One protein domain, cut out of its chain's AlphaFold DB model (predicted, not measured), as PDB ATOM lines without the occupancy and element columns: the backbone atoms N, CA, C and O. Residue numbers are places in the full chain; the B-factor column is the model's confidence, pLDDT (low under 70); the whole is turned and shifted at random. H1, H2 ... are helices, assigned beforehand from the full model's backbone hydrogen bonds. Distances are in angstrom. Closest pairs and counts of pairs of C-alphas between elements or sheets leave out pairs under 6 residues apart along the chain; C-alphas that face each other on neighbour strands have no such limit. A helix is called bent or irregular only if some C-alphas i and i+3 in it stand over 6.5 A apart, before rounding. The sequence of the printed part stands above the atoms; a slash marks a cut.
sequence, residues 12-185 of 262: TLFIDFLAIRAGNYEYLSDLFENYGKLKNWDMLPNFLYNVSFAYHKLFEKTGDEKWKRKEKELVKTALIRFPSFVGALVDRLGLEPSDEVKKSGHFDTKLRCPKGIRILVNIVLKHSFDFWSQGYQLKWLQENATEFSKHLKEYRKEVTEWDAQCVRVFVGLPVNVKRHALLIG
ATOM      1  N   THR A  12     -40.471  36.344  15.987       90.38
ATOM      2  CA  THR A  12     -40.426  35.409  14.860       90.38
ATOM      3  C   THR A  12     -39.467  34.234  15.101       90.38
ATOM      4  O   THR A  12     -39.696  33.152  14.573       90.38
ATOM      5  N   LEU A  13     -38.426  34.398  15.928       91.50
ATOM      6  CA  LEU A  13     -37.441  33.348  16.221       91.50
ATOM      7  C   LEU A  13     -37.888  32.323  17.276       91.50
ATOM      8  O   LEU A  13     -37.136  31.388  17.550       91.50
ATOM      9  N   PHE A  14     -39.054  32.504  17.907       92.81
ATOM     10  CA  PHE A  14     -39.543  31.568  18.931       92.81
ATOM     11  C   PHE A  14     -41.069  31.372  18.980       92.81
ATOM     12  O   PHE A  14     -41.552  30.513  19.720       92.81
ATOM     13  N   ILE A  15     -41.859  32.147  18.229       93.75
ATOM     14  CA  ILE A  15     -43.329  32.034  18.223       93.75
ATOM     15  C   ILE A  15     -43.824  30.662  17.756       93.75
ATOM     16  O   ILE A  15     -44.811  30.133  18.265       93.75
ATOM     17  N   ASP A  16     -43.108  30.061  16.819       94.12
ATOM     18  CA  ASP A  16     -43.344  28.718  16.312       94.12
ATOM     19  C   ASP A  16     -43.123  27.653  17.393       94.12
ATOM     20  O   ASP A  16     -43.936  26.740  17.546       94.12
ATOM     21  N   PHE A  17     -42.086  27.817  18.217       95.56
ATOM     22  CA  PHE A  17     -41.846  26.949  19.364       95.56
ATOM     23  C   PHE A  17     -42.985  27.034  20.390       95.56
ATOM     24  O   PHE A  17     -43.426  26.003  20.904       95.56
ATOM     25  N   LEU A  18     -43.519  28.235  20.653       96.06
ATOM     26  CA  LEU A  18     -44.694  28.383  21.519       96.06
ATOM     27  C   LEU A  18     -45.907  27.629  20.963       96.06
ATOM     28  O   LEU A  18     -46.610  26.963  21.725       96.06
ATOM     29  N   ALA A  19     -46.137  27.699  19.650       96.12
ATOM     30  CA  ALA A  19     -47.237  26.994  18.999       96.12
ATOM     31  C   ALA A  19     -47.090  25.468  19.109       96.12
ATOM     32  O   ALA A  19     -48.049  24.791  19.488       96.12
ATOM     33  N   ILE A  20     -45.888  24.931  18.868       95.00
ATOM     34  CA  ILE A  20     -45.594  23.502  19.058       95.00
ATOM     35  C   ILE A  20     -45.826  23.072  20.497       95.00
ATOM     36  O   ILE A  20     -46.466  22.049  20.741       95.00
ATOM     37  N   ARG A  21     -45.292  23.833  21.456       94.44
ATOM     38  CA  ARG A  21     -45.379  23.483  22.876       94.44
ATOM     39  C   ARG A  21     -46.822  23.525  23.381       94.44
ATOM     40  O   ARG A  21     -47.166  22.768  24.282       94.44
ATOM     41  N   ALA A  22     -47.662  24.369  22.782       96.19
ATOM     42  CA  ALA A  22     -49.098  24.409  23.033       96.19
ATOM     43  C   ALA A  22     -49.888  23.289  22.324       96.19
ATOM     44  O   ALA A  22     -51.080  23.151  22.576       96.19
ATOM     45  N   GLY A  23     -49.260  22.503  21.440       95.50
ATOM     46  CA  GLY A  23     -49.940  21.488  20.627       95.50
ATOM     47  C   GLY A  23     -50.810  22.070  19.505       95.50
ATOM     48  O   GLY A  23     -51.633  21.357  18.938       95.50
ATOM     49  N   ASN A  24     -50.635  23.352  19.174       97.12
ATOM     50  CA  ASN A  24     -51.422  24.060  18.162       97.12
ATOM     51  C   ASN A  24     -50.790  23.899  16.769       97.12
ATOM     52  O   ASN A  24     -50.300  24.863  16.175       97.12
ATOM     53  N   TYR A  25     -50.774  22.667  16.255       97.31
ATOM     54  CA  TYR A  25     -50.115  22.326  14.987       97.31
ATOM     55  C   TYR A  25     -50.823  22.931  13.769       97.31
ATOM     56  O   TYR A  25     -50.159  23.406  12.850       97.31
ATOM     57  N   GLU A  26     -52.156  22.978  13.784       96.31
ATOM     58  CA  GLU A  26     -52.970  23.599  12.735       96.31
ATOM     59  C   GLU A  26     -52.675  25.103  12.633       96.31
ATOM     60  O   GLU A  26     -52.413  25.613  11.548       96.31
ATOM     61  N   TYR A  27     -52.609  25.796  13.774       95.56
ATOM     62  CA  TYR A  27     -52.247  27.214  13.810       95.56
ATOM     63  C   TYR A  27     -50.855  27.457  13.222       95.56
ATOM     64  O   TYR A  27     -50.679  28.385  12.440       95.56
ATOM     65  N   LEU A  28     -49.865  26.634  13.584       95.75
ATOM     66  CA  LEU A  28     -48.504  26.789  13.077       95.75
ATOM     67  C   LEU A  28     -48.420  26.527  11.563       95.75
ATOM     68  O   LEU A  28     -47.741  27.268  10.850       95.75
ATOM     69  N   SER A  29     -49.142  25.517  11.076       94.62
ATOM     70  CA  SER A  29     -49.304  25.235   9.646       94.62
ATOM     71  C   SER A  29     -49.875  26.445   8.906       94.62
ATOM     72  O   SER A  29     -49.272  26.936   7.951       94.62
ATOM     73  N   ASP A  30     -51.012  26.966   9.370       94.38
ATOM     74  CA  ASP A  30     -51.689  28.102   8.741       94.38
ATOM     75  C   ASP A  30     -50.842  29.376   8.811       94.38
ATOM     76  O   ASP A  30     -50.786  30.154   7.855       94.38
ATOM     77  N   LEU A  31     -50.144  29.587   9.928       92.12
ATOM     78  CA  LEU A  31     -49.225  30.702  10.125       92.12
ATOM     79  C   LEU A  31     -48.103  30.664   9.077       92.12
ATOM     80  O   LEU A  31     -47.848  31.667   8.405       92.12
ATOM     81  N   PHE A  32     -47.471  29.507   8.882       93.44
ATOM     82  CA  PHE A  32     -46.395  29.348   7.908       93.44
ATOM     83  C   PHE A  32     -46.880  29.453   6.456       93.44
ATOM     84  O   PHE A  32     -46.239  30.114   5.639       93.44
ATOM     85  N   GLU A  33     -48.026  28.859   6.123       90.38
ATOM     86  CA  GLU A  33     -48.549  28.865   4.751       90.38
ATOM     87  C   GLU A  33     -49.026  30.247   4.302       90.38
ATOM     88  O   GLU A  33     -48.763  30.642   3.163       90.38
ATOM     89  N   ASN A  34     -49.683  30.990   5.197       87.88
ATOM     90  CA  ASN A  34     -50.283  32.280   4.862       87.88
ATOM     91  C   ASN A  34     -49.307  33.453   5.014       87.88
ATOM     92  O   ASN A  34     -49.348  34.391   4.221       87.88
ATOM     93  N   TYR A  35     -48.420  33.413   6.014       80.56
ATOM     94  CA  TYR A  35     -47.518  34.530   6.324       80.56
ATOM     95  C   TYR A  35     -46.047  34.214   6.060       80.56
ATOM     96  O   TYR A  35     -45.279  35.122   5.737       80.56
ATOM     97  N   GLY A  36     -45.652  32.940   6.132       76.06
ATOM     98  CA  GLY A  36     -44.251  32.538   6.017       76.06
ATOM     99  C   GLY A  36     -43.627  32.878   4.672       76.06
ATOM    100  O   GLY A  36     -42.508  33.385   4.634       76.06
ATOM    101  N   LYS A  37     -44.374  32.711   3.573       71.62
ATOM    102  CA  LYS A  37     -43.890  33.055   2.225       71.62
ATOM    103  C   LYS A  37     -43.678  34.555   2.023       71.62
ATOM    104  O   LYS A  37     -42.745  34.951   1.342       71.62
ATOM    105  N   LEU A  38     -44.519  35.394   2.631       72.25
ATOM    106  CA  LEU A  38     -44.420  36.856   2.507       72.25
ATOM    107  C   LEU A  38     -43.262  37.438   3.327       72.25
ATOM    108  O   LEU A  38     -42.815  38.554   3.068       72.25
ATOM    109  N   LYS A  39     -42.814  36.708   4.349       74.94
ATOM    110  CA  LYS A  39     -41.798  37.146   5.313       74.94
ATOM    111  C   LYS A  39     -40.492  36.356   5.218       74.94
ATOM    112  O   LYS A  39     -39.640  36.522   6.086       74.94
ATOM    113  N   ASN A  40     -40.331  35.528   4.182       82.75
ATOM    114  CA  ASN A  40     -39.171  34.657   3.979       82.75
ATOM    115  C   ASN A  40     -38.860  33.783   5.210       82.75
ATOM    116  O   ASN A  40     -37.704  33.607   5.588       82.75
ATOM    117  N   TRP A  41     -39.884  33.258   5.890       85.75
ATOM    118  CA  TRP A  41     -39.681  32.391   7.062       85.75
ATOM    119  C   TRP A  41     -39.070  31.035   6.703       85.75
ATOM    120  O   TRP A  41     -38.553  30.342   7.573       85.75
ATOM    121  N   ASP A  42     -39.053  30.682   5.422       85.12
ATOM    122  CA  ASP A  42     -38.275  29.572   4.880       85.12
ATOM    123  C   ASP A  42     -36.750  29.806   4.957       85.12
ATOM    124  O   ASP A  42     -35.970  28.880   4.725       85.12
ATOM    125  N   MET A  43     -36.316  31.020   5.315       88.19
ATOM    126  CA  MET A  43     -34.928  31.372   5.644       88.19
ATOM    127  C   MET A  43     -34.606  31.219   7.136       88.19
ATOM    128  O   MET A  43     -33.529  31.625   7.569       88.19
ATOM    129  N   LEU A  44     -35.512  30.656   7.941       91.69
ATOM    130  CA  LEU A  44     -35.297  30.482   9.374       91.69
ATOM    131  C   LEU A  44     -35.360  28.996   9.771       91.69
ATOM    132  O   LEU A  44     -36.309  28.298   9.402       91.69
ATOM    133  N   PRO A  45     -34.387  28.494  10.559       93.62
ATOM    134  CA  PRO A  45     -34.338  27.081  10.924       93.62
ATOM    135  C   PRO A  45     -35.516  26.671  11.806       93.62
ATOM    136  O   PRO A  45     -36.036  25.571  11.642       93.62
ATOM    137  N   ASN A  46     -35.965  27.551  12.707       94.62
ATOM    138  CA  ASN A  46     -37.082  27.277  13.606       94.62
ATOM    139  C   ASN A  46     -38.335  26.902  12.811       94.62
ATOM    140  O   ASN A  46     -38.829  25.795  12.980       94.62
ATOM    141  N   PHE A  47     -38.759  27.725  11.847       95.38
ATOM    142  CA  PHE A  47     -39.939  27.417  11.042       95.38
ATOM    143  C   PHE A  47     -39.779  26.146  10.212       95.38
ATOM    144  O   PHE A  47     -40.694  25.331  10.211       95.38
ATOM    145  N   LEU A  48     -38.644  25.922   9.543       96.50
ATOM    146  CA  LEU A  48     -38.489  24.713   8.726       96.50
ATOM    147  C   LEU A  48     -38.577  23.427   9.565       96.50
ATOM    148  O   LEU A  48     -39.309  22.504   9.199       96.50
ATOM    149  N   TYR A  49     -37.893  23.365  10.710       97.38
ATOM    150  CA  TYR A  49     -37.921  22.183  11.579       97.38
ATOM    151  C   TYR A  49     -39.227  22.052  12.367       97.38
ATOM    152  O   TYR A  49     -39.815  20.974  12.431       97.38
ATOM    153  N   ASN A  50     -39.724  23.143  12.945       97.00
ATOM    154  CA  ASN A  50     -40.923  23.101  13.774       97.00
ATOM    155  C   ASN A  50     -42.184  22.880  12.920       97.00
ATOM    156  O   ASN A  50     -43.027  22.050  13.256       97.00
ATOM    157  N   VAL A  51     -42.316  23.543  11.770       97.06
ATOM    158  CA  VAL A  51     -43.483  23.337  10.897       97.06
ATOM    159  C   VAL A  51     -43.456  21.943  10.265       97.06
ATOM    160  O   VAL A  51     -44.506  21.309  10.178       97.06
ATOM    161  N   SER A  52     -42.286  21.412   9.883       97.62
ATOM    162  CA  SER A  52     -42.210  20.032   9.371       97.62
ATOM    163  C   SER A  52     -42.641  19.021  10.432       97.62
ATOM    164  O   SER A  52     -43.463  18.152  10.145       97.62
ATOM    165  N   PHE A  53     -42.212  19.195  11.682       98.00
ATOM    166  CA  PHE A  53     -42.692  18.367  12.785       98.00
ATOM    167  C   PHE A  53     -44.193  18.555  13.072       98.00
ATOM    168  O   PHE A  53     -44.893  17.601  13.413       98.00
ATOM    169  N   ALA A  54     -44.729  19.767  12.912       97.88
ATOM    170  CA  ALA A  54     -46.166  20.003  13.023       97.88
ATOM    171  C   ALA A  54     -46.948  19.244  11.940       97.88
ATOM    172  O   ALA A  54     -47.975  18.643  12.248       97.88
ATOM    173  N   TYR A  55     -46.450  19.192  10.700       98.31
ATOM    174  CA  TYR A  55     -47.045  18.365   9.646       98.31
ATOM    175  C   TYR A  55     -47.003  16.875   9.982       98.31
ATOM    176  O   TYR A  55     -48.017  16.202   9.803       98.31
ATOM    177  N   HIS A  56     -45.895  16.376  10.538       98.12
ATOM    178  CA  HIS A  56     -45.812  15.002  11.046       98.12
ATOM    179  C   HIS A  56     -46.916  14.723  12.080       98.12
ATOM    180  O   HIS A  56     -47.666  13.755  11.970       98.12
ATOM    181  N   LYS A  57     -47.107  15.636  13.042       98.00
ATOM    182  CA  LYS A  57     -48.164  15.525  14.062       98.00
ATOM    183  C   LYS A  57     -49.577  15.581  13.488       98.00
ATOM    184  O   LYS A  57     -50.458  14.856  13.951       98.00
ATOM    185  N   LEU A  58     -49.805  16.420  12.482       98.06
ATOM    186  CA  LEU A  58     -51.087  16.489  11.784       98.06
ATOM    187  C   LEU A  58     -51.365  15.199  11.010       98.06
ATOM    188  O   LEU A  58     -52.484  14.697  11.078       98.06
ATOM    189  N   PHE A  59     -50.356  14.622  10.351       98.25
ATOM    190  CA  PHE A  59     -50.475  13.321   9.698       98.25
ATOM    191  C   PHE A  59     -50.823  12.213  10.698       98.25
ATOM    192  O   PHE A  59     -51.761  11.460  10.454       98.25
ATOM    193  N   GLU A  60     -50.146  12.143  11.848       96.94
ATOM    194  CA  GLU A  60     -50.476  11.166  12.899       96.94
ATOM    195  C   GLU A  60     -51.916  11.309  13.408       96.94
ATOM    196  O   GLU A  60     -52.568  10.313  13.722       96.94
ATOM    197  N   LYS A  61     -52.420  12.546  13.494       96.81
ATOM    198  CA  LYS A  61     -53.766  12.846  13.994       96.81
ATOM    199  C   LYS A  61     -54.864  12.546  12.974       96.81
ATOM    200  O   LYS A  61     -55.935  12.089  13.366       96.81
ATOM    201  N   THR A  62     -54.647  12.855  11.694       97.31
ATOM    202  CA  THR A  62     -55.705  12.798  10.668       97.31
ATOM    203  C   THR A  62     -55.573  11.631   9.694       97.31
ATOM    204  O   THR A  62     -56.561  11.268   9.062       97.31
ATOM    205  N   GLY A  63     -54.375  11.065   9.532       96.81
ATOM    206  CA  GLY A  63     -54.060  10.089   8.485       96.81
ATOM    207  C   GLY A  63     -54.043  10.669   7.065       96.81
ATOM    208  O   GLY A  63     -53.970   9.910   6.100       96.81
ATOM    209  N   ASP A  64     -54.124  11.994   6.904       97.25
ATOM    210  CA  ASP A  64     -54.155  12.640   5.588       97.25
ATOM    211  C   ASP A  64     -52.747  12.714   4.971       97.25
ATOM    212  O   ASP A  64     -51.877  13.467   5.418       97.25
ATOM    213  N   GLU A  65     -52.545  11.972   3.881       97.19
ATOM    214  CA  GLU A  65     -51.303  11.923   3.096       97.19
ATOM    215  C   GLU A  65     -50.844  13.297   2.568       97.19
ATOM    216  O   GLU A  65     -49.672  13.480   2.216       97.19
ATOM    217  N   LYS A  66     -51.724  14.309   2.539       97.00
ATOM    218  CA  LYS A  66     -51.336  15.707   2.305       97.00
ATOM    219  C   LYS A  66     -50.261  16.170   3.283       97.00
ATOM    220  O   LYS A  66     -49.283  16.781   2.842       97.00
ATOM    221  N   TRP A  67     -50.432  15.893   4.574       97.62
ATOM    222  CA  TRP A  67     -49.506  16.342   5.612       97.62
ATOM    223  C   TRP A  67     -48.167  15.633   5.510       97.62
ATOM    224  O   TRP A  67     -47.138  16.296   5.514       97.62
ATOM    225  N   LYS A  68     -48.180  14.324   5.261       97.25
ATOM    226  CA  LYS A  68     -46.965  13.534   5.042       97.25
ATOM    227  C   LYS A  68     -46.139  14.027   3.854       97.25
ATOM    228  O   LYS A  68     -44.915  14.079   3.915       97.25
ATOM    229  N   ARG A  69     -46.789  14.419   2.751       97.81
ATOM    230  CA  ARG A  69     -46.087  15.011   1.597       97.81
ATOM    231  C   ARG A  69     -45.446  16.349   1.961       97.81
ATOM    232  O   ARG A  69     -44.290  16.577   1.621       97.81
ATOM    233  N   LYS A  70     -46.188  17.222   2.650       97.00
ATOM    234  CA  LYS A  70     -45.684  18.530   3.096       97.00
ATOM    235  C   LYS A  70     -44.533  18.391   4.092       97.00
ATOM    236  O   LYS A  70     -43.552  19.115   3.974       97.00
ATOM    237  N   GLU A  71     -44.642  17.456   5.031       97.56
ATOM    238  CA  GLU A  71     -43.589  17.085   5.978       97.56
ATOM    239  C   GLU A  71     -42.310  16.695   5.235       97.56
ATOM    240  O   GLU A  71     -41.282  17.330   5.449       97.56
ATOM    241  N   LYS A  72     -42.391  15.712   4.326       97.44
ATOM    242  CA  LYS A  72     -41.237  15.208   3.563       97.44
ATOM    243  C   LYS A  72     -40.518  16.302   2.783       97.44
ATOM    244  O   LYS A  72     -39.292  16.370   2.809       97.44
ATOM    245  N   GLU A  73     -41.270  17.164   2.101       96.69
ATOM    246  CA  GLU A  73     -40.676  18.282   1.369       96.69
ATOM    247  C   GLU A  73     -40.005  19.274   2.320       96.69
ATOM    248  O   GLU A  73     -38.851  19.644   2.112       96.69
ATOM    249  N   LEU A  74     -40.692  19.669   3.396       97.12
ATOM    250  CA  LEU A  74     -40.198  20.717   4.280       97.12
ATOM    251  C   LEU A  74     -39.017  20.259   5.143       97.12
ATOM    252  O   LEU A  74     -38.079  21.031   5.329       97.12
ATOM    253  N   VAL A  75     -39.015  19.011   5.628       97.94
ATOM    254  CA  VAL A  75     -37.882  18.459   6.389       97.94
ATOM    255  C   VAL A  75     -36.655  18.281   5.496       97.94
ATOM    256  O   VAL A  75     -35.551  18.618   5.916       97.94
ATOM    257  N   LYS A  76     -36.828  17.862   4.232       97.31
ATOM    258  CA  LYS A  76     -35.741  17.847   3.241       97.31
ATOM    259  C   LYS A  76     -35.168  19.252   3.062       97.31
ATOM    260  O   LYS A  76     -33.958  19.432   3.165       97.31
ATOM    261  N   THR A  77     -36.025  20.256   2.857       96.50
ATOM    262  CA  THR A  77     -35.585  21.655   2.771       96.50
ATOM    263  C   THR A  77     -34.863  22.094   4.046       96.50
ATOM    264  O   THR A  77     -33.825  22.738   3.947       96.50
ATOM    265  N   ALA A  78     -35.340  21.712   5.233       96.94
ATOM    266  CA  ALA A  78     -34.682  22.015   6.503       96.94
ATOM    267  C   ALA A  78     -33.266  21.425   6.574       96.94
ATOM    268  O   ALA A  78     -32.328  22.132   6.932       96.94
ATOM    269  N   LEU A  79     -33.106  20.156   6.189       95.94
ATOM    270  CA  LEU A  79     -31.828  19.442   6.224       95.94
ATOM    271  C   LEU A  79     -30.832  19.989   5.198       95.94
ATOM    272  O   LEU A  79     -29.661  20.120   5.524       95.94
ATOM    273  N   ILE A  80     -31.299  20.385   4.009       94.69
ATOM    274  CA  ILE A  80     -30.472  21.084   3.013       94.69
ATOM    275  C   ILE A  80     -30.046  22.454   3.540       94.69
ATOM    276  O   ILE A  80     -28.883  22.837   3.404       94.69
ATOM    277  N   ARG A  81     -30.996  23.207   4.112       92.56
ATOM    278  CA  ARG A  81     -30.795  24.626   4.402       92.56
ATOM    279  C   ARG A  81     -30.069  24.896   5.718       92.56
ATOM    280  O   ARG A  81     -29.246  25.805   5.827       92.56
ATOM    281  N   PHE A  82     -30.358  24.110   6.740       93.69
ATOM    282  CA  PHE A  82     -29.822  24.318   8.080       93.69
ATOM    283  C   PHE A  82     -29.276  23.020   8.679       93.69
ATOM    284  O   PHE A  82     -29.633  22.677   9.808       93.69
ATOM    285  N   PRO A  83     -28.352  22.314   7.994       93.62
ATOM    286  CA  PRO A  83     -27.770  21.082   8.525       93.62
ATOM    287  C   PRO A  83     -27.046  21.306   9.861       93.62
ATOM    288  O   PRO A  83     -26.996  20.418  10.713       93.62
ATOM    289  N   SER A  84     -26.550  22.523  10.099       91.75
ATOM    290  CA  SER A  84     -25.930  22.917  11.364       91.75
ATOM    291  C   SER A  84     -26.876  22.850  12.564       91.75
ATOM    292  O   SER A  84     -26.389  22.723  13.683       91.75
ATOM    293  N   PHE A  85     -28.200  22.883  12.369       93.94
ATOM    294  CA  PHE A  85     -29.162  22.662  13.451       93.94
ATOM    295  C   PHE A  85     -29.044  21.249  14.029       93.94
ATOM    296  O   PHE A  85     -28.915  21.091  15.243       93.94
ATOM    297  N   VAL A  86     -29.026  20.233  13.160       93.38
ATOM    298  CA  VAL A  86     -28.867  18.829  13.568       93.38
ATOM    299  C   VAL A  86     -27.488  18.617  14.181       93.38
ATOM    300  O   VAL A  86     -27.393  18.043  15.262       93.38
ATOM    301  N   GLY A  87     -26.436  19.131  13.537       90.38
ATOM    302  CA  GLY A  87     -25.073  19.039  14.061       90.38
ATOM    303  C   GLY A  87     -24.945  19.643  15.460       90.38
ATOM    304  O   GLY A  87     -24.503  18.973  16.387       90.38
ATOM    305  N   ALA A  88     -25.435  20.869  15.654       90.56
ATOM    306  CA  ALA A  88     -25.372  21.550  16.946       90.56
ATOM    307  C   ALA A  88     -26.235  20.868  18.019       90.56
ATOM    308  O   ALA A  88     -25.886  20.904  19.198       90.56
ATOM    309  N   LEU A  89     -27.356  20.244  17.642       91.19
ATOM    310  CA  LEU A  89     -28.165  19.455  18.567       91.19
ATOM    311  C   LEU A  89     -27.414  18.199  19.031       91.19
ATOM    312  O   LEU A  89     -27.364  17.936  20.231       91.19
ATOM    313  N   VAL A  90     -26.810  17.456  18.100       89.12
ATOM    314  CA  VAL A  90     -26.012  16.252  18.392       89.12
ATOM    315  C   VAL A  90     -24.819  16.595  19.283       89.12
ATOM    316  O   VAL A  90     -24.631  15.946  20.314       89.12
ATOM    317  N   ASP A  91     -24.091  17.666  18.950       87.81
ATOM    318  CA  ASP A  91     -22.961  18.172  19.737       87.81
ATOM    319  C   ASP A  91     -23.389  18.509  21.179       87.81
ATOM    320  O   ASP A  91     -22.721  18.125  22.138       87.81
ATOM    321  N   ARG A  92     -24.532  19.191  21.357       88.94
ATOM    322  CA  ARG A  92     -25.058  19.555  22.688       88.94
ATOM    323  C   ARG A  92     -25.551  18.358  23.498       88.94
ATOM    324  O   ARG A  92     -25.484  18.401  24.723       88.94
ATOM    325  N   LEU A  93     -26.081  17.327  22.842       87.19
ATOM    326  CA  LEU A  93     -26.538  16.106  23.508       87.19
ATOM    327  C   LEU A  93     -25.382  15.142  23.827       87.19
ATOM    328  O   LEU A  93     -25.591  14.192  24.579       87.19
ATOM    329  N   GLY A  94     -24.186  15.366  23.270       83.44
ATOM    330  CA  GLY A  94     -23.047  14.455  23.413       83.44
ATOM    331  C   GLY A  94     -23.312  13.082  22.788       83.44
ATOM    332  O   GLY A  94     -22.855  12.068  23.312       83.44
ATOM    333  N   LEU A  95     -24.113  13.041  21.719       80.44
ATOM    334  CA  LEU A  95     -24.503  11.803  21.046       80.44
ATOM    335  C   LEU A  95     -23.567  11.486  19.886       80.44
ATOM    336  O   LEU A  95     -23.076  12.372  19.197       80.44
ATOM    337  N   GLU A  96     -23.406  10.195  19.616       77.94
ATOM    338  CA  GLU A  96     -22.715   9.726  18.425       77.94
ATOM    339  C   GLU A  96     -23.717   9.581  17.263       77.94
ATOM    340  O   GLU A  96     -24.663   8.795  17.374       77.94
ATOM    341  N   PRO A  97     -23.538  10.305  16.139       80.06
ATOM    342  CA  PRO A  97     -24.411  10.156  14.979       80.06
ATOM    343  C   PRO A  97     -24.286   8.769  14.328       80.06
ATOM    344  O   PRO A  97     -23.283   8.071  14.510       80.06
ATOM    345  N   SER A  98     -25.290   8.382  13.529       79.19
ATOM    346  CA  SER A  98     -25.248   7.123  12.771       79.19
ATOM    347  C   SER A  98     -24.102   7.117  11.756       79.19
ATOM    348  O   SER A  98     -23.619   8.172  11.329       79.19
ATOM    349  N   ASP A  99     -23.680   5.926  11.331       79.38
ATOM    350  CA  ASP A  99     -22.574   5.776  10.384       79.38
ATOM    351  C   ASP A  99     -22.841   6.496   9.057       79.38
ATOM    352  O   ASP A  99     -21.927   7.085   8.483       79.38
ATOM    353  N   GLU A 100     -24.081   6.492   8.565       81.00
ATOM    354  CA  GLU A 100     -24.490   7.200   7.345       81.00
ATOM    355  C   GLU A 100     -24.342   8.716   7.501       81.00
ATOM    356  O   GLU A 100     -23.800   9.386   6.617       81.00
ATOM    357  N   VAL A 101     -24.779   9.249   8.645       84.44
ATOM    358  CA  VAL A 101     -24.694  10.676   8.976       84.44
ATOM    359  C   VAL A 101     -23.230  11.100   9.074       84.44
ATOM    360  O   VAL A 101     -22.832  12.068   8.422       84.44
ATOM    361  N   LYS A 102     -22.403  10.320   9.782       83.44
ATOM    362  CA  LYS A 102     -20.952  10.542   9.900       83.44
ATOM    363  C   LYS A 102     -20.247  10.513   8.547       83.44
ATOM    364  O   LYS A 102     -19.523  11.446   8.214       83.44
ATOM    365  N   LYS A 103     -20.488   9.472   7.739       85.12
ATOM    366  CA  LYS A 103     -19.880   9.309   6.403       85.12
ATOM    367  C   LYS A 103     -20.227  10.454   5.457       85.12
ATOM    368  O   LYS A 103     -19.428  10.779   4.584       85.12
ATOM    369  N   SER A 104     -21.414  11.043   5.603       85.19
ATOM    370  CA  SER A 104     -21.854  12.134   4.736       85.19
ATOM    371  C   SER A 104     -21.074  13.437   4.952       85.19
ATOM    372  O   SER A 104     -20.965  14.231   4.018       85.19
ATOM    373  N   GLY A 105     -20.575  13.683   6.173       85.75
ATOM    374  CA  GLY A 105     -19.958  14.954   6.579       85.75
ATOM    375  C   GLY A 105     -20.878  16.181   6.467       85.75
ATOM    376  O   GLY A 105     -20.433  17.304   6.675       85.75
ATOM    377  N   HIS A 106     -22.157  15.998   6.116       90.19
ATOM    378  CA  HIS A 106     -23.055  17.093   5.747       90.19
ATOM    379  C   HIS A 106     -23.489  17.947   6.944       90.19
ATOM    380  O   HIS A 106     -23.664  19.153   6.804       90.19
ATOM    381  N   PHE A 107     -23.621  17.321   8.113       88.94
ATOM    382  CA  PHE A 107     -24.090  17.951   9.348       88.94
ATOM    383  C   PHE A 107     -22.961  18.517  10.219       88.94
ATOM    384  O   PHE A 107     -23.210  18.923  11.350       88.94
ATOM    385  N   ASP A 108     -21.723  18.555   9.714       80.88
ATOM    386  CA  ASP A 108     -20.600  19.147  10.441       80.88
ATOM    387  C   ASP A 108     -20.781  20.671  10.559       80.88
ATOM    388  O   ASP A 108     -20.778  21.416   9.571       80.88
ATOM    389  N   THR A 109     -20.929  21.138  11.798       68.69
ATOM    390  CA  THR A 109     -21.184  22.540  12.150       68.69
ATOM    391  C   THR A 109     -20.030  23.477  11.789       68.69
ATOM    392  O   THR A 109     -20.252  24.683  11.641       68.69
ATOM    393  N   LYS A 110     -18.808  22.956  11.615       67.88
ATOM    394  CA  LYS A 110     -17.590  23.750  11.384       67.88
ATOM    395  C   LYS A 110     -17.306  24.010   9.909       67.88
ATOM    396  O   LYS A 110     -16.670  25.009   9.587       67.88
ATOM    397  N   LEU A 111     -17.765  23.134   9.017       60.94
ATOM    398  CA  LEU A 111     -17.364  23.154   7.606       60.94
ATOM    399  C   LEU A 111     -18.240  24.046   6.719       60.94
ATOM    400  O   LEU A 111     -17.789  24.466   5.656       60.94
ATOM    401  N   ARG A 112     -19.487  24.321   7.121       63.28
ATOM    402  CA  ARG A 112     -20.514  24.800   6.179       63.28
ATOM    403  C   ARG A 112     -21.406  25.936   6.668       63.28
ATOM    404  O   ARG A 112     -22.361  26.302   5.993       63.28
ATOM    405  N   CYS A 113     -21.129  26.493   7.844       72.00
ATOM    406  CA  CYS A 113     -22.055  27.404   8.506       72.00
ATOM    407  C   CYS A 113     -21.467  28.821   8.628       72.00
ATOM    408  O   CYS A 113     -20.627  29.050   9.506       72.00
ATOM    409  N   PRO A 114     -21.924  29.796   7.812       80.88
ATOM    410  CA  PRO A 114     -21.662  31.209   8.058       80.88
ATOM    411  C   PRO A 114     -21.994  31.589   9.502       80.88
ATOM    412  O   PRO A 114     -22.922  31.041  10.111       80.88
ATOM    413  N   LYS A 115     -21.261  32.569  10.042       82.19
ATOM    414  CA  LYS A 115     -21.435  33.045  11.423       82.19
ATOM    415  C   LYS A 115     -22.889  33.402  11.730       82.19
ATOM    416  O   LYS A 115     -23.399  33.030  12.785       82.19
ATOM    417  N   GLY A 116     -23.572  34.051  10.784       82.94
ATOM    418  CA  GLY A 116     -24.964  34.446  10.957       82.94
ATOM    419  C   GLY A 116     -25.904  33.264  11.206       82.94
ATOM    420  O   GLY A 116     -26.701  33.289  12.142       82.94
ATOM    421  N   ILE A 117     -25.742  32.187  10.432       87.44
ATOM    422  CA  ILE A 117     -26.523  30.956  10.600       87.44
ATOM    423  C   ILE A 117     -26.182  30.273  11.922       87.44
ATOM    424  O   ILE A 117     -27.085  29.794  12.602       87.44
ATOM    425  N   ARG A 118     -24.906  30.259  12.330       87.25
ATOM    426  CA  ARG A 118     -24.490  29.634  13.595       87.25
ATOM    427  C   ARG A 118     -25.178  30.291  14.790       87.25
ATOM    428  O   ARG A 118     -25.730  29.594  15.639       87.25
ATOM    429  N   ILE A 119     -25.193  31.624  14.834       87.44
ATOM    430  CA  ILE A 119     -25.870  32.367  15.904       87.44
ATOM    431  C   ILE A 119     -27.380  32.119  15.844       87.44
ATOM    432  O   ILE A 119     -27.992  31.843  16.872       87.44
ATOM    433  N   LEU A 120     -27.975  32.141  14.648       90.44
ATOM    434  CA  LEU A 120     -29.402  31.874  14.461       90.44
ATOM    435  C   LEU A 120     -29.802  30.479  14.967       90.44
ATOM    436  O   LEU A 120     -30.743  30.351  15.745       90.44
ATOM    437  N   VAL A 121     -29.055  29.440  14.595       92.25
ATOM    438  CA  VAL A 121     -29.248  28.073  15.100       92.25
ATOM    439  C   VAL A 121     -29.095  28.025  16.618       92.25
ATOM    440  O   VAL A 121     -29.911  27.400  17.296       92.25
ATOM    441  N   ASN A 122     -28.103  28.722  17.176       91.88
ATOM    442  CA  ASN A 122     -27.904  28.770  18.620       91.88
ATOM    443  C   ASN A 122     -29.072  29.423  19.362       91.88
ATOM    444  O   ASN A 122     -29.461  28.900  20.409       91.88
ATOM    445  N   ILE A 123     -29.643  30.502  18.818       93.31
ATOM    446  CA  ILE A 123     -30.859  31.148  19.331       93.31
ATOM    447  C   ILE A 123     -32.021  30.156  19.319       93.31
ATOM    448  O   ILE A 123     -32.677  29.953  20.338       93.31
ATOM    449  N   VAL A 124     -32.266  29.504  18.183       94.19
ATOM    450  CA  VAL A 124     -33.401  28.586  18.031       94.19
ATOM    451  C   VAL A 124     -33.272  27.379  18.955       94.19
ATOM    452  O   VAL A 124     -34.233  27.018  19.637       94.19
ATOM    453  N   LEU A 125     -32.081  26.785  19.051       94.19
ATOM    454  CA  LEU A 125     -31.823  25.707  20.001       94.19
ATOM    455  C   LEU A 125     -31.942  26.195  21.443       94.19
ATOM    456  O   LEU A 125     -32.442  25.457  22.276       94.19
ATOM    457  N   LYS A 126     -31.543  27.429  21.774       95.00
ATOM    458  CA  LYS A 126     -31.734  27.964  23.133       95.00
ATOM    459  C   LYS A 126     -33.210  27.968  23.547       95.00
ATOM    460  O   LYS A 126     -33.494  27.681  24.705       95.00
ATOM    461  N   HIS A 127     -34.124  28.238  22.614       95.00
ATOM    462  CA  HIS A 127     -35.569  28.183  22.865       95.00
ATOM    463  C   HIS A 127     -36.124  26.761  22.899       95.00
ATOM    464  O   HIS A 127     -36.956  26.445  23.744       95.00
ATOM    465  N   SER A 128     -35.682  25.911  21.975       95.19
ATOM    466  CA  SER A 128     -36.356  24.645  21.663       95.19
ATOM    467  C   SER A 128     -35.589  23.383  22.068       95.19
ATOM    468  O   SER A 128     -36.063  22.282  21.791       95.19
ATOM    469  N   PHE A 129     -34.439  23.506  22.744       94.00
ATOM    470  CA  PHE A 129     -33.590  22.364  23.109       94.00
ATOM    471  C   PHE A 129     -34.360  21.288  23.875       94.00
ATOM    472  O   PHE A 129     -34.382  20.148  23.429       94.00
ATOM    473  N   ASP A 130     -35.068  21.664  24.944       92.88
ATOM    474  CA  ASP A 130     -35.830  20.728  25.787       92.88
ATOM    475  C   ASP A 130     -36.919  19.963  25.025       92.88
ATOM    476  O   ASP A 130     -37.393  18.923  25.479       92.88
ATOM    477  N   PHE A 131     -37.379  20.504  23.896       94.56
ATOM    478  CA  PHE A 131     -38.346  19.841  23.032       94.56
ATOM    479  C   PHE A 131     -37.655  18.869  22.076       94.56
ATOM    480  O   PHE A 131     -38.085  17.724  21.958       94.56
ATOM    481  N   TRP A 132     -36.565  19.296  21.439       94.25
ATOM    482  CA  TRP A 132     -35.807  18.466  20.502       94.25
ATOM    483  C   TRP A 132     -34.968  17.377  21.179       94.25
ATOM    484  O   TRP A 132     -34.624  16.390  20.535       94.25
ATOM    485  N   SER A 133     -34.682  17.508  22.475       89.38
ATOM    486  CA  SER A 133     -33.993  16.494  23.280       89.38
ATOM    487  C   SER A 133     -34.906  15.352  23.744       89.38
ATOM    488  O   SER A 133     -34.436  14.396  24.359       89.38
ATOM    489  N   GLN A 134     -36.215  15.436  23.499       86.94
ATOM    490  CA  GLN A 134     -37.163  14.388  23.874       86.94
ATOM    491  C   GLN A 134     -37.036  13.186  22.938       86.94
ATOM    492  O   GLN A 134     -36.930  13.342  21.724       86.94
ATOM    493  N   GLY A 135     -37.105  11.970  23.492       83.19
ATOM    494  CA  GLY A 135     -36.817  10.742  22.740       83.19
ATOM    495  C   GLY A 135     -37.676  10.541  21.489       83.19
ATOM    496  O   GLY A 135     -37.193   9.997  20.502       83.19
ATOM    497  N   TYR A 136     -38.924  11.011  21.491       93.19
ATOM    498  CA  TYR A 136     -39.811  10.897  20.335       93.19
ATOM    499  C   TYR A 136     -39.408  11.857  19.196       93.19
ATOM    500  O   TYR A 136     -39.230  11.431  18.057       93.19
ATOM    501  N   GLN A 137     -39.213  13.138  19.510       93.62
ATOM    502  CA  GLN A 137     -38.814  14.197  18.580       93.62
ATOM    503  C   GLN A 137     -37.421  13.926  18.017       93.62
ATOM    504  O   GLN A 137     -37.197  14.024  16.811       93.62
ATOM    505  N   LEU A 138     -36.498  13.540  18.899       90.56
ATOM    506  CA  LEU A 138     -35.130  13.206  18.545       90.56
ATOM    507  C   LEU A 138     -35.078  12.004  17.603       90.56
ATOM    508  O   LEU A 138     -34.369  12.050  16.600       90.56
ATOM    509  N   LYS A 139     -35.866  10.955  17.880       91.00
ATOM    510  CA  LYS A 139     -35.963   9.780  17.008       91.00
ATOM    511  C   LYS A 139     -36.496  10.151  15.624       91.00
ATOM    512  O   LYS A 139     -35.900   9.750  14.630       91.00
ATOM    513  N   TRP A 140     -37.564  10.949  15.553       96.44
ATOM    514  CA  TRP A 140     -38.102  11.431  14.275       96.44
ATOM    515  C   TRP A 140     -37.048  12.206  13.470       96.44
ATOM    516  O   TRP A 140     -36.881  11.982  12.270       96.44
ATOM    517  N   LEU A 141     -36.289  13.090  14.126       95.44
ATOM    518  CA  LEU A 141     -35.244  13.867  13.462       95.44
ATOM    519  C   LEU A 141     -34.081  12.980  12.999       95.44
ATOM    520  O   LEU A 141     -33.579  13.158  11.891       95.44
ATOM    521  N   GLN A 142     -33.681  12.007  13.822       91.38
ATOM    522  CA  GLN A 142     -32.646  11.031  13.491       91.38
ATOM    523  C   GLN A 142     -33.029  10.211  12.255       91.38
ATOM    524  O   GLN A 142     -32.221  10.087  11.340       91.38
ATOM    525  N   GLU A 143     -34.254   9.688  12.199       93.12
ATOM    526  CA  GLU A 143     -34.745   8.899  11.063       93.12
ATOM    527  C   GLU A 143     -34.717   9.712   9.762       93.12
ATOM    528  O   GLU A 143     -34.196   9.237   8.748       93.12
ATOM    529  N   ASN A 144     -35.183  10.963   9.802       96.25
ATOM    530  CA  ASN A 144     -35.153  11.861   8.646       96.25
ATOM    531  C   ASN A 144     -33.723  12.237   8.225       96.25
ATOM    532  O   ASN A 144     -33.420  12.243   7.032       96.25
ATOM    533  N   ALA A 145     -32.827  12.519   9.174       94.69
ATOM    534  CA  ALA A 145     -31.431  12.842   8.877       94.69
ATOM    535  C   ALA A 145     -30.681  11.643   8.275       94.69
ATOM    536  O   ALA A 145     -29.961  11.802   7.289       94.69
ATOM    537  N   THR A 146     -30.880  10.439   8.819       92.06
ATOM    538  CA  THR A 146     -30.292   9.206   8.282       92.06
ATOM    539  C   THR A 146     -30.810   8.914   6.877       92.06
ATOM    540  O   THR A 146     -30.014   8.584   5.997       92.06
ATOM    541  N   GLU A 147     -32.115   9.051   6.636       94.44
ATOM    542  CA  GLU A 147     -32.686   8.846   5.302       94.44
ATOM    543  C   GLU A 147     -32.152   9.870   4.296       94.44
ATOM    544  O   GLU A 147     -31.666   9.500   3.227       94.44
ATOM    545  N   PHE A 148     -32.125  11.148   4.671       95.50
ATOM    546  CA  PHE A 148     -31.533  12.201   3.854       95.50
ATOM    547  C   PHE A 148     -30.061  11.921   3.518       95.50
ATOM    548  O   PHE A 148     -29.655  12.064   2.366       95.50
ATOM    549  N   SER A 149     -29.257  11.457   4.483       93.00
ATOM    550  CA  SER A 149     -27.849  11.104   4.254       93.00
ATOM    551  C   SER A 149     -27.661  10.002   3.211       93.00
ATOM    552  O   SER A 149     -26.685  10.056   2.459       93.00
ATOM    553  N   LYS A 150     -28.578   9.026   3.117       93.31
ATOM    554  CA  LYS A 150     -28.520   7.981   2.076       93.31
ATOM    555  C   LYS A 150     -28.716   8.564   0.676       93.31
ATOM    556  O   LYS A 150     -28.032   8.149  -0.259       93.31
ATOM    557  N   HIS A 151     -29.594   9.558   0.558       94.56
ATOM    558  CA  HIS A 151     -29.971  10.203  -0.703       94.56
ATOM    559  C   HIS A 151     -29.223  11.515  -0.976       94.56
ATOM    560  O   HIS A 151     -29.451  12.163  -1.993       94.56
ATOM    561  N   LEU A 152     -28.250  11.894  -0.138       92.88
ATOM    562  CA  LEU A 152     -27.533  13.173  -0.238       92.88
ATOM    563  C   LEU A 152     -26.912  13.434  -1.622       92.88
ATOM    564  O   LEU A 152     -26.776  14.582  -2.045       92.88
ATOM    565  N   LYS A 153     -26.518  12.376  -2.342       93.25
ATOM    566  CA  LYS A 153     -25.973  12.503  -3.701       93.25
ATOM    567  C   LYS A 153     -26.980  13.114  -4.677       93.25
ATOM    568  O   LYS A 153     -26.559  13.867  -5.550       93.25
ATOM    569  N   GLU A 154     -28.265  12.819  -4.507       95.44
ATOM    570  CA  GLU A 154     -29.361  13.322  -5.341       95.44
ATOM    571  C   GLU A 154     -29.585  14.822  -5.101       95.44
ATOM    572  O   GLU A 154     -29.812  15.575  -6.041       95.44
ATOM    573  N   TYR A 155     -29.395  15.281  -3.861       93.88
ATOM    574  CA  TYR A 155     -29.611  16.679  -3.464       93.88
ATOM    575  C   TYR A 155     -28.369  17.567  -3.613       93.88
ATOM    576  O   TYR A 155     -28.391  18.737  -3.234       93.88
ATOM    577  N   ARG A 156     -27.260  17.054  -4.166       92.38
ATOM    578  CA  ARG A 156     -25.975  17.781  -4.234       92.38
ATOM    579  C   ARG A 156     -26.099  19.153  -4.903       92.38
ATOM    580  O   ARG A 156     -25.424  20.090  -4.473       92.38
ATOM    581  N   LYS A 157     -26.937  19.260  -5.938       94.56
ATOM    582  CA  LYS A 157     -27.200  20.519  -6.644       94.56
ATOM    583  C   LYS A 157     -27.858  21.541  -5.710       94.56
ATOM    584  O   LYS A 157     -27.260  22.584  -5.470       94.56
ATOM    585  N   GLU A 158     -28.995  21.190  -5.110       94.44
ATOM    586  CA  GLU A 158     -29.737  22.048  -4.171       94.44
ATOM    587  C   GLU A 158     -28.868  22.486  -2.984       94.44
ATOM    588  O   GLU A 158     -28.882  23.648  -2.588       94.44
ATOM    589  N   VAL A 159     -28.053  21.571  -2.448       93.12
ATOM    590  CA  VAL A 159     -27.139  21.887  -1.344       93.12
ATOM    591  C   VAL A 159     -26.075  22.904  -1.778       93.12
ATOM    592  O   VAL A 159     -25.802  23.852  -1.052       93.12
ATOM    593  N   THR A 160     -25.480  22.737  -2.962       91.56
ATOM    594  CA  THR A 160     -24.445  23.664  -3.460       91.56
ATOM    595  C   THR A 160     -25.025  25.048  -3.759       91.56
ATOM    596  O   THR A 160     -24.406  26.065  -3.442       91.56
ATOM    597  N   GLU A 161     -26.221  25.103  -4.345       92.50
ATOM    598  CA  GLU A 161     -26.945  26.355  -4.601       92.50
ATOM    599  C   GLU A 161     -27.252  27.091  -3.297       92.50
ATOM    600  O   GLU A 161     -27.018  28.299  -3.183       92.50
ATOM    601  N   TRP A 162     -27.710  26.347  -2.291       91.12
ATOM    602  CA  TRP A 162     -27.996  26.902  -0.982       91.12
ATOM    603  C   TRP A 162     -26.742  27.401  -0.258       91.12
ATOM    604  O   TRP A 162     -26.775  28.497   0.300       91.12
ATOM    605  N   ASP A 163     -25.625  26.670  -0.304       88.31
ATOM    606  CA  ASP A 163     -24.356  27.137   0.270       88.31
ATOM    607  C   ASP A 163     -23.940  28.484  -0.331       88.31
ATOM    608  O   ASP A 163     -23.589  29.424   0.388       88.31
ATOM    609  N   ALA A 164     -24.027  28.602  -1.661       88.00
ATOM    610  CA  ALA A 164     -23.702  29.832  -2.367       88.00
ATOM    611  C   ALA A 164     -24.651  30.978  -1.983       88.00
ATOM    612  O   ALA A 164     -24.218  32.125  -1.846       88.00
ATOM    613  N   GLN A 165     -25.942  30.686  -1.806       87.12
ATOM    614  CA  GLN A 165     -26.935  31.663  -1.363       87.12
ATOM    615  C   GLN A 165     -26.695  32.102   0.086       87.12
ATOM    616  O   GLN A 165     -26.730  33.298   0.376       87.12
ATOM    617  N   CYS A 166     -26.388  31.171   0.985       82.75
ATOM    618  CA  CYS A 166     -26.199  31.431   2.407       82.75
ATOM    619  C   CYS A 166     -25.109  32.441   2.704       82.75
ATOM    620  O   CYS A 166     -25.296  33.322   3.540       82.75
ATOM    621  N   VAL A 167     -23.983  32.326   2.005       81.38
ATOM    622  CA  VAL A 167     -22.863  33.258   2.160       81.38
ATOM    623  C   VAL A 167     -23.286  34.688   1.811       81.38
ATOM    624  O   VAL A 167     -22.810  35.627   2.441       81.38
ATOM    625  N   ARG A 168     -24.210  34.865   0.857       81.69
ATOM    626  CA  ARG A 168     -24.729  36.185   0.459       81.69
ATOM    627  C   ARG A 168     -25.833  36.703   1.378       81.69
ATOM    628  O   ARG A 168     -25.926  37.904   1.594       81.69
ATOM    629  N   VAL A 169     -26.683  35.813   1.890       80.56
ATOM    630  CA  VAL A 169     -27.865  36.176   2.692       80.56
ATOM    631  C   VAL A 169     -27.501  36.433   4.157       80.56
ATOM    632  O   VAL A 169     -28.003  37.376   4.761       80.56
ATOM    633  N   PHE A 170     -26.604  35.631   4.733       80.44
ATOM    634  CA  PHE A 170     -26.287  35.647   6.167       80.44
ATOM    635  C   PHE A 170     -24.928  36.300   6.467       80.44
ATOM    636  O   PHE A 170     -24.125  35.762   7.234       80.44
ATOM    637  N   VAL A 171     -24.673  37.467   5.866       73.38
ATOM    638  CA  VAL A 171     -23.425  38.243   6.045       73.38
ATOM    639  C   VAL A 171     -23.347  38.892   7.435       73.38
ATOM    640  O   VAL A 171     -22.260  39.077   7.977       73.38
ATOM    641  N   GLY A 172     -24.493  39.187   8.054       73.56
ATOM    642  CA  GLY A 172     -24.582  39.786   9.386       73.56
ATOM    643  C   GLY A 172     -25.922  39.511  10.067       73.56
ATOM    644  O   GLY A 172     -26.835  38.947   9.464       73.56
ATOM    645  N   LEU A 173     -26.033  39.900  11.340       78.75
ATOM    646  CA  LEU A 173     -27.277  39.795  12.107       78.75
ATOM    647  C   LEU A 173     -27.983  41.152  12.192       78.75
ATOM    648  O   LEU A 173     -27.352  42.123  12.619       78.75
ATOM    649  N   PRO A 174     -29.293  41.217  11.897       85.06
ATOM    650  CA  PRO A 174     -30.111  42.380  12.218       85.06
ATOM    651  C   PRO A 174     -30.045  42.733  13.710       85.06
ATOM    652  O   PRO A 174     -29.919  41.853  14.566       85.06
ATOM    653  N   VAL A 175     -30.164  44.023  14.037       83.62
ATOM    654  CA  VAL A 175     -30.015  44.524  15.415       83.62
ATOM    655  C   VAL A 175     -30.982  43.835  16.374       83.62
ATOM    656  O   VAL A 175     -30.551  43.364  17.419       83.62
ATOM    657  N   ASN A 176     -32.264  43.708  16.023       86.31
ATOM    658  CA  ASN A 176     -33.261  43.006  16.841       86.31
ATOM    659  C   ASN A 176     -32.860  41.549  17.141       86.31
ATOM    660  O   ASN A 176     -33.025  41.100  18.273       86.31
ATOM    661  N   VAL A 177     -32.257  40.841  16.180       88.38
ATOM    662  CA  VAL A 177     -31.739  39.477  16.380       88.38
ATOM    663  C   VAL A 177     -30.522  39.475  17.309       88.38
ATOM    664  O   VAL A 177     -30.466  38.640  18.211       88.38
ATOM    665  N   LYS A 178     -29.585  40.429  17.162       86.94
ATOM    666  CA  LYS A 178     -28.456  40.603  18.104       86.94
ATOM    667  C   LYS A 178     -28.965  40.859  19.533       86.94
ATOM    668  O   LYS A 178     -28.514  40.204  20.470       86.94
ATOM    669  N   ARG A 179     -29.940  41.766  19.703       87.31
ATOM    670  CA  ARG A 179     -30.550  42.070  21.013       87.31
ATOM    671  C   ARG A 179     -31.214  40.840  21.624       87.31
ATOM    672  O   ARG A 179     -31.035  40.574  22.808       87.31
ATOM    673  N   HIS A 180     -31.962  40.090  20.815       90.25
ATOM    674  CA  HIS A 180     -32.627  38.869  21.259       90.25
ATOM    675  C   HIS A 180     -31.628  37.801  21.697       90.25
ATOM    676  O   HIS A 180     -31.824  37.203  22.748       90.25
ATOM    677  N   ALA A 181     -30.537  37.608  20.946       90.31
ATOM    678  CA  ALA A 181     -29.460  36.685  21.309       90.31
ATOM    679  C   ALA A 181     -28.899  36.998  22.704       90.31
ATOM    680  O   ALA A 181     -28.884  36.129  23.574       90.31
ATOM    681  N   LEU A 182     -28.546  38.262  22.950       88.81
ATOM    682  CA  LEU A 182     -28.031  38.715  24.243       88.81
ATOM    683  C   LEU A 182     -29.044  38.513  25.375       88.81
ATOM    684  O   LEU A 182     -28.684  37.998  26.433       88.81
ATOM    685  N   LEU A 183     -30.318  38.856  25.145       89.81
ATOM    686  CA  LEU A 183     -31.383  38.714  26.143       89.81
ATOM    687  C   LEU A 183     -31.542  37.266  26.624       89.81
ATOM    688  O   LEU A 183     -31.834  37.030  27.795       89.81
ATOM    689  N   ILE A 184     -31.338  36.297  25.732       90.75
ATOM    690  CA  ILE A 184     -31.444  34.869  26.049       90.75
ATOM    691  C   ILE A 184     -30.093  34.231  26.413       90.75
ATOM    692  O   ILE A 184     -30.027  33.014  26.593       90.75
ATOM    693  N   GLY A 185     -29.020  35.020  26.528       88.69
ATOM    694  CA  GLY A 185     -27.682  34.548  26.893       88.69
ATOM    695  C   GLY A 185     -26.968  33.754  25.794       88.69
ATOM    696  O   GLY A 185     -26.205  32.839  26.098       88.69
TER     697      GLY A 185
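What this domain is: This is residues 12 to 185 of the 262 residues of the protein "(pine wood nematode) hypothetical protein" of Bursaphelenchus xylophilus (UniProt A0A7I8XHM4). A long hairpin of two helices, H3 and H4, has a shorter hairpin, H1 and H2, packed on H3, while H5, H7, H8 and H9 gather round the part where H3 begins and H4 ends. H8 crosses H4, H6 packs on H8, and H10 lies at the outside beside H7. The printed part has 174 residues with ten named helices, H1 to H10 in chain order, and no named strand; its class is all helix. It is compact, with a radius of gyration of the C-alphas of 15.3 A and spans of 40 by 38 by 31 A.

Where its parts are: Find C-alpha 15 at (-43.329, 32.034, 18.223), where H1, residues 15 to 21, begins. Next come H2, residues 25 to 36, then H3, residues 45 to 62 and 25.7 A long, and H4, residues 65 to 81 and 24.2 A long. H5 holds residues 83 to 93 and H6 residues 99 to 104. Look for H7, residues 115 to 132, 22.4 A long, from (-21.435, 33.045, 11.423); it has a kink of 56 degrees near residue 126 and is irregular, with C-alphas 127 and 130 8.0 A apart. H8, residues 135 to 151, runs 24.4 A, and H9, residues 156 to 169, runs 19.7 A. H10, residues 175 to 183, ends at C-alpha 183, (-31.383, 38.714, 26.143).

How they stand to each other: Start at H3, the hub, which touches H1, H2, H4 and H7. H3 and H4 are a helical hairpin, at a shallow tilt of 19 degrees, opposite ways; their closest C-alphas, Ser 52 and Glu 71, are 4.7 A apart. H2 and H3 are another, at a steep tilt of 44 degrees, closest at C-alphas Tyr 25 and Ala 54, 5.0 A. H7 touches H3 with residues 120 to 124 alone, closest at C-alphas Asn 46 and Val 124, 5.9 A. H5 touches H7, closest at C-alphas Phe 85 and Val 121, 5.7 A. H8 touches H4 with residues 144 to 148 alone, only just about perpendicular at 72 degrees, closest at C-alphas Lys 76 and Phe 148, 7.1 A. H6 touches H8, closest at C-alphas Val 101 and Ser 149, 5.7 A. H9 touches H4 with residues 158 to 162 alone, closest at C-alphas Ile 80 and Val 159, 5.5 A. H7 and H10 are close but not clearly touching, closest at C-alphas Ile 123 and Ala 181, 6.0 A. Every O i to N i+4 pair is within hydrogen-bond range in H1 to H6, H8 and H10; H7 has 12 of 14 and H9 9 of 10.

The domain as a whole: The two C-alphas farthest apart, Gly 63 and Val 175, are 42.6 A apart. The printed part has no cut, and no link is long. The mean pLDDT of the printed part is 90.2; look at residues 109 to 112 for values under 70.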